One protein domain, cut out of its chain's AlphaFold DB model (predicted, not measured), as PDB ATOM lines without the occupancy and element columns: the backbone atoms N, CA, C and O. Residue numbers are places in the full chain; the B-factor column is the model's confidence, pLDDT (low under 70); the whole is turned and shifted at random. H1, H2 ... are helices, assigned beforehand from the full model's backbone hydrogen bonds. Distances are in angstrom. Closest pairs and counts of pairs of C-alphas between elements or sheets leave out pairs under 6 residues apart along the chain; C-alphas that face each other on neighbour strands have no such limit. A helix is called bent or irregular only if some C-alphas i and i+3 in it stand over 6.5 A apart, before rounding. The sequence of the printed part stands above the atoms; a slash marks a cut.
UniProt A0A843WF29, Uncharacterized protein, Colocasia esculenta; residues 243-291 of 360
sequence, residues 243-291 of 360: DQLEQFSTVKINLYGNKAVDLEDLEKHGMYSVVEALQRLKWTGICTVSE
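What this domain is: This is residues 243 to 291 of the 360 residues of an uncharacterized protein of Colocasia esculenta (UniProt A0A843WF29). A 13-residue helix, H1, makes one side of an open arrangement, and a small helical hairpin of H2 and H3 sits across from it, with H3 nearer to H1 than H2 is. Residues 256 to 262 lead from the end of H1 over to the hairpin, and after H3 the last residues, 284 to 291, run back beside that link without a named element. The printed part has 49 residues with three named helices, in the order H1, H2, H3, and no named strand; the class is all helix, 28 of the 49 residues being in helices. The whole is compact, with a radius of gyration of the C-alphas of 10.6 A, and the C-alphas span 29 by 20 by 20 A.

How they stand to each other: H1, residues 243 to 255, touches no helix. It is close to but not clearly touching H3, residues 272 to 280, with 1 pair of C-alphas within 8 A, those of Phe 248 and Val 274 at 7.8 A. The lines of H1 and H3 stand at 71 degrees, only just about perpendicular, and their centres are 13.5 A apart. H3 touches H2, residues 263 to 268, and their closest C-alphas, those of Leu 263 and Val 275, are 6.4 A apart. H2 and H3 run opposite ways at a shallow tilt of 19 degrees, a helical hairpin with centres 10.4 A apart. H1 and H2 are apart. In H1, H2 and H3 every O i to N i+4 pair is within hydrogen-bond range.

Where its parts are: H1 begins at C-alpha 243, at (178.929, 329.731, 174.170), and ends at C-alpha 255, at (180.962, 317.283, 161.421), 17.9 A from first to last C-alpha. H3 runs 12.1 A from Tyr 272 to Arg 280, whose C-alpha is at (180.494, 309.478, 178.440). H2, from Leu 263 to Lys 268, is 8.7 A long. No helix is bent or irregular.

The domain as a whole: The two C-alphas farthest apart are those of Asp 243 and Ser 290, at 29.3 A. The printed part has no cut. The link from H2 to H3, residues 269 to 271, is tight; the link from H1 to H2, residues 256 to 262, is short, and no link is long. The mean pLDDT of the printed part is 70.4, and 26 residues are under 70: residues 243 to 260, which include H1, and residues 284 to 291. The mean pLDDT is 57 in H1 and 90 in both H2 and H3.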
ATOM      1  N   ASP A 243     177.688 329.844 174.939       68.44
ATOM      2  CA  ASP A 243     178.929 329.731 174.170       68.44
ATOM      3  C   ASP A 243     179.289 328.271 173.850       68.44
ATOM      4  O   ASP A 243     179.733 327.960 172.746       68.44
ATOM      5  N   GLN A 244     179.059 327.343 174.785       64.69
ATOM      6  CA  GLN A 244     179.270 325.911 174.553       64.69
ATOM      7  C   GLN A 244     178.238 325.334 173.585       64.69
ATOM      8  O   GLN A 244     178.577 324.471 172.777       64.69
ATOM      9  N   LEU A 245     176.991 325.807 173.632       67.69
ATOM     10  CA  LEU A 245     175.945 325.391 172.704       67.69
ATOM     11  C   LEU A 245     176.224 325.910 171.285       67.69
ATOM     12  O   LEU A 245     176.046 325.172 170.315       67.69
ATOM     13  N   GLU A 246     176.719 327.142 171.157       64.25
ATOM     14  CA  GLU A 246     177.142 327.718 169.879       64.25
ATOM     15  C   GLU A 246     178.361 326.974 169.314       64.25
ATOM     16  O   GLU A 246     178.350 326.575 168.143       64.25
ATOM     17  N   GLN A 247     179.359 326.671 170.149       63.09
ATOM     18  CA  GLN A 247     180.498 325.833 169.769       63.09
ATOM     19  C   GLN A 247     180.051 324.427 169.364       63.09
ATOM     20  O   GLN A 247     180.474 323.932 168.322       63.09
ATOM     21  N   PHE A 248     179.134 323.806 170.107       56.50
ATOM     22  CA  PHE A 248     178.591 322.490 169.775       56.50
ATOM     23  C   PHE A 248     177.802 322.516 168.462       56.50
ATOM     24  O   PHE A 248     177.920 321.596 167.655       56.50
ATOM     25  N   SER A 249     177.037 323.580 168.199       53.31
ATOM     26  CA  SER A 249     176.313 323.759 166.937       53.31
ATOM     27  C   SER A 249     177.267 323.949 165.755       53.31
ATOM     28  O   SER A 249     177.085 323.324 164.712       53.31
ATOM     29  N   THR A 250     178.341 324.718 165.943       48.62
ATOM     30  CA  THR A 250     179.379 324.966 164.936       48.62
ATOM     31  C   THR A 250     180.170 323.697 164.637       48.62
ATOM     32  O   THR A 250     180.404 323.361 163.477       48.62
ATOM     33  N   VAL A 251     180.520 322.935 165.676       52.97
ATOM     34  CA  VAL A 251     181.155 321.620 165.552       52.97
ATOM     35  C   VAL A 251     180.214 320.665 164.839       52.97
ATOM     36  O   VAL A 251     180.608 320.095 163.834       52.97
ATOM     37  N   LYS A 252     178.946 320.560 165.255       53.44
ATOM     38  CA  LYS A 252     177.930 319.740 164.583       53.44
ATOM     39  C   LYS A 252     177.827 320.080 163.093       53.44
ATOM     40  O   LYS A 252     177.810 319.166 162.281       53.44
ATOM     41  N   ILE A 253     177.828 321.361 162.720       45.03
ATOM     42  CA  ILE A 253     177.819 321.798 161.313       45.03
ATOM     43  C   ILE A 253     179.098 321.361 160.578       45.03
ATOM     44  O   ILE A 253     179.009 320.876 159.454       45.03
ATOM     45  N   ASN A 254     180.269 321.455 161.211       47.69
ATOM     46  CA  ASN A 254     181.545 321.025 160.623       47.69
ATOM     47  C   ASN A 254     181.707 319.494 160.550       47.69
ATOM     48  O   ASN A 254     182.398 318.994 159.664       47.69
ATOM     49  N   LEU A 255     181.049 318.748 161.445       57.12
ATOM     50  CA  LEU A 255     180.962 317.283 161.421       57.12
ATOM     51  C   LEU A 255     180.071 316.784 160.269       57.12
ATOM     52  O   LEU A 255     180.277 315.681 159.758       57.12
ATOM     53  N   TYR A 256     179.110 317.593 159.812       42.38
ATOM     54  CA  TYR A 256     178.294 317.312 158.627       42.38
ATOM     55  C   TYR A 256     179.089 317.571 157.339       42.38
ATOM     56  O   TYR A 256     178.873 318.532 156.604       42.38
ATOM     57  N   GLY A 257     180.023 316.672 157.040       48.69
ATOM     58  CA  GLY A 257     180.824 316.754 155.828       48.69
ATOM     59  C   GLY A 257     181.712 315.542 155.606       48.69
ATOM     60  O   GLY A 257     182.913 315.725 155.514       48.69
ATOM     61  N   ASN A 258     181.146 314.331 155.526       52.72
ATOM     62  CA  ASN A 258     181.774 313.058 155.100       52.72
ATOM     63  C   ASN A 258     183.181 312.718 155.644       52.72
ATOM     64  O   ASN A 258     183.825 311.800 155.139       52.72
ATOM     65  N   LYS A 259     183.695 313.434 156.640       62.25
ATOM     66  CA  LYS A 259     185.030 313.238 157.190       62.25
ATOM     67  C   LYS A 259     184.878 312.575 158.543       62.25
ATOM     68  O   LYS A 259     184.124 313.055 159.386       62.25
ATOM     69  N   ALA A 260     185.578 311.461 158.716       65.88
ATOM     70  CA  ALA A 260     185.739 310.858 160.026       65.88
ATOM     71  C   ALA A 260     186.415 311.880 160.941       65.88
ATOM     72  O   ALA A 260     187.357 312.556 160.522       65.88
ATOM     73  N   VAL A 261     185.900 312.013 162.160       77.12
ATOM     74  CA  VAL A 261     186.505 312.874 163.170       77.12
ATOM     75  C   VAL A 261     187.210 312.000 164.175       77.12
ATOM     76  O   VAL A 261     186.602 311.125 164.796       77.12
ATOM     77  N   ASP A 262     188.512 312.228 164.260       85.94
ATOM     78  CA  ASP A 262     189.371 311.608 165.242       85.94
ATOM     79  C   ASP A 262     189.211 312.342 166.577       85.94
ATOM     80  O   ASP A 262     189.228 313.576 166.633       85.94
ATOM     81  N   LEU A 263     189.031 311.579 167.654       86.25
ATOM     82  CA  LEU A 263     188.954 312.134 169.003       86.25
ATOM     83  C   LEU A 263     190.291 312.781 169.385       86.25
ATOM     84  O   LEU A 263     190.286 313.820 170.037       86.25
ATOM     85  N   GLU A 264     191.413 312.236 168.904       88.94
ATOM     86  CA  GLU A 264     192.739 312.807 169.156       88.94
ATOM     87  C   GLU A 264     192.889 314.205 168.546       88.94
ATOM     88  O   GLU A 264     193.540 315.076 169.121       88.94
ATOM     89  N   ASP A 265     192.278 314.452 167.387       88.69
ATOM     90  CA  ASP A 265     192.340 315.763 166.742       88.69
ATOM     91  C   ASP A 265     191.477 316.794 167.481       88.69
ATOM     92  O   ASP A 265     191.866 317.958 167.597       88.69
ATOM     93  N   LEU A 266     190.346 316.373 168.058       90.31
ATOM     94  CA  LEU A 266     189.540 317.227 168.937       90.31
ATOM     95  C   LEU A 266     190.290 317.581 170.230       90.31
ATOM     96  O   LEU A 266     190.258 318.739 170.654       90.31
ATOM     97  N   GLU A 267     191.004 316.623 170.827       92.62
ATOM     98  CA  GLU A 267     191.862 316.877 171.992       92.62
ATOM     99  C   GLU A 267     193.001 317.849 171.649       92.62
ATOM    100  O   GLU A 267     193.195 318.837 172.361       92.62
ATOM    101  N   LYS A 268     193.690 317.662 170.511       93.44
ATOM    102  CA  LYS A 268     194.753 318.576 170.036       93.44
ATOM    103  C   LYS A 268     194.260 320.008 169.824       93.44
ATOM    104  O   LYS A 268     195.032 320.952 169.988       93.44
ATOM    105  N   HIS A 269     192.987 320.185 169.476       93.56
ATOM    106  CA  HIS A 269     192.359 321.499 169.320       93.56
ATOM    107  C   HIS A 269     191.795 322.085 170.624       93.56
ATOM    108  O   HIS A 269     191.160 323.138 170.594       93.56
ATOM    109  N   GLY A 270     192.043 321.445 171.770       94.12
ATOM    110  CA  GLY A 270     191.614 321.935 173.078       94.12
ATOM    111  C   GLY A 270     190.129 321.717 173.366       94.12
ATOM    112  O   GLY A 270     189.580 322.345 174.270       94.12
ATOM    113  N   MET A 271     189.457 320.833 172.622       93.69
ATOM    114  CA  MET A 271     188.016 320.578 172.744       93.69
ATOM    115  C   MET A 271     187.699 319.467 173.755       93.69
ATOM    116  O   MET A 271     186.862 318.597 173.504       93.69
ATOM    117  N   TYR A 272     188.358 319.496 174.914       93.06
ATOM    118  CA  TYR A 272     188.289 318.432 175.923       93.06
ATOM    119  C   TYR A 272     186.867 318.170 176.438       93.06
ATOM    120  O   TYR A 272     186.502 317.020 176.661       93.06
ATOM    121  N   SER A 273     186.026 319.205 176.552       92.81
ATOM    122  CA  SER A 273     184.628 319.064 176.990       92.81
ATOM    123  C   SER A 273     183.769 318.252 176.013       92.81
ATOM    124  O   SER A 273     182.901 317.484 176.427       92.81
ATOM    125  N   VAL A 274     184.022 318.385 174.707       89.50
ATOM    126  CA  VAL A 274     183.317 317.628 173.663       89.50
ATOM    127  C   VAL A 274     183.785 316.179 173.663       89.50
ATOM    128  O   VAL A 274     182.965 315.269 173.567       89.50
ATOM    129  N   VAL A 275     185.090 315.958 173.823       93.00
ATOM    130  CA  VAL A 275     185.670 314.613 173.905       93.00
ATOM    131  C   VAL A 275     185.153 313.873 175.138       93.00
ATOM    132  O   VAL A 275     184.699 312.738 175.017       93.00
ATOM    133  N   GLU A 276     185.105 314.532 176.297       91.88
ATOM    134  CA  GLU A 276     184.559 313.965 177.533       91.88
ATOM    135  C   GLU A 276     183.066 313.612 177.391       91.88
ATOM    136  O   GLU A 276     182.625 312.550 177.833       91.88
ATOM    137  N   ALA A 277     182.276 314.459 176.719       90.75
ATOM    138  CA  ALA A 277     180.871 314.169 176.428       90.75
ATOM    139  C   ALA A 277     180.707 312.949 175.501       90.75
ATOM    140  O   ALA A 277     179.876 312.081 175.770       90.75
ATOM    141  N   LEU A 278     181.519 312.841 174.444       89.81
ATOM    142  CA  LEU A 278     181.503 311.697 173.523       89.81
ATOM    143  C   LEU A 278     181.946 310.397 174.218       89.81
ATOM    144  O   LEU A 278     181.315 309.352 174.038       89.81
ATOM    145  N   GLN A 279     182.963 310.465 175.079       88.31
ATOM    146  CA  GLN A 279     183.417 309.335 175.892       88.31
ATOM    147  C   GLN A 279     182.343 308.877 176.891       88.31
ATOM    148  O   GLN A 279     182.106 307.674 177.022       88.31
ATOM    149  N   ARG A 280     181.626 309.805 177.546       84.12
ATOM    150  CA  ARG A 280     180.494 309.478 178.440       84.12
ATOM    151  C   ARG A 280     179.356 308.762 177.716       84.12
ATOM    152  O   ARG A 280     178.711 307.894 178.299       84.12
ATOM    153  N   LEU A 281     179.147 309.071 176.437       87.81
ATOM    154  CA  LEU A 281     178.184 308.378 175.578       87.81
ATOM    155  C   LEU A 281     178.676 306.999 175.103       87.81
ATOM    156  O   LEU A 281     177.956 306.318 174.374       87.81
ATOM    157  N   LYS A 282     179.876 306.565 175.521       83.00
ATOM    158  CA  LYS A 282     180.565 305.352 175.052       83.00
ATOM    159  C   LYS A 282     180.752 305.322 173.532       83.00
ATOM    160  O   LYS A 282     180.769 304.250 172.930       83.00
ATOM    161  N   TRP A 283     180.890 306.486 172.900       78.38
ATOM    162  CA  TRP A 283     181.233 306.560 171.484       78.38
ATOM    163  C   TRP A 283     182.739 306.343 171.359       78.38
ATOM    164  O   TRP A 283     183.541 307.239 171.607       78.38
ATOM    165  N   THR A 284     183.133 305.104 171.072       60.66
ATOM    166  CA  THR A 284     184.540 304.725 170.923       60.66
ATOM    167  C   THR A 284     185.144 305.321 169.652       60.66
ATOM    168  O   THR A 284     184.451 305.470 168.644       60.66
ATOM    169  N   GLY A 285     186.435 305.660 169.728       56.62
ATOM    170  CA  GLY A 285     187.194 306.382 168.708       56.62
ATOM    171  C   GLY A 285     187.067 305.799 167.303       56.62
ATOM    172  O   GLY A 285     187.062 304.586 167.113       56.62
ATOM    173  N   ILE A 286     187.001 306.711 166.331       46.34
ATOM    174  CA  ILE A 286     186.664 306.511 164.916       46.34
ATOM    175  C   ILE A 286     185.147 306.443 164.685       46.34
ATOM    176  O   ILE A 286     184.566 305.419 164.322       46.34
ATOM    177  N   CYS A 287     184.492 307.604 164.782       48.50
ATOM    178  CA  CYS A 287     183.232 307.801 164.079       48.50
ATOM    179  C   CYS A 287     183.524 307.933 162.578       48.50
ATOM    180  O   CYS A 287     183.655 309.036 162.048       48.50
ATOM    181  N   THR A 288     183.549 306.817 161.851       39.94
ATOM    182  CA  THR A 288     183.004 306.868 160.497       39.94
ATOM    183  C   THR A 288     181.499 306.978 160.665       39.94
ATOM    184  O   THR A 288     180.827 305.978 160.921       39.94
ATOM    185  N   VAL A 289     180.949 308.184 160.520       42.78
ATOM    186  CA  VAL A 289     179.560 308.289 160.076       42.78
ATOM    187  C   VAL A 289     179.587 307.740 158.654       42.78
ATOM    188  O   VAL A 289     179.796 308.479 157.695       42.78
ATOM    189  N   SER A 290     179.494 306.409 158.528       42.03
ATOM    190  CA  SER A 290     179.134 305.776 157.266       42.03
ATOM    191  C   SER A 290     177.940 306.567 156.767       42.03
ATOM    192  O   SER A 290     177.046 306.803 157.589       42.03
ATOM    193  N   GLU A 291     178.008 307.035 155.516       50.22
ATOM    194  CA  GLU A 291     176.986 307.811 154.799       50.22
ATOM    195  C   GLU A 291     175.636 307.714 155.492       50.22
ATOM    196  O   GLU A 291     175.244 306.571 155.758       50.22
TER     197      GLU A 291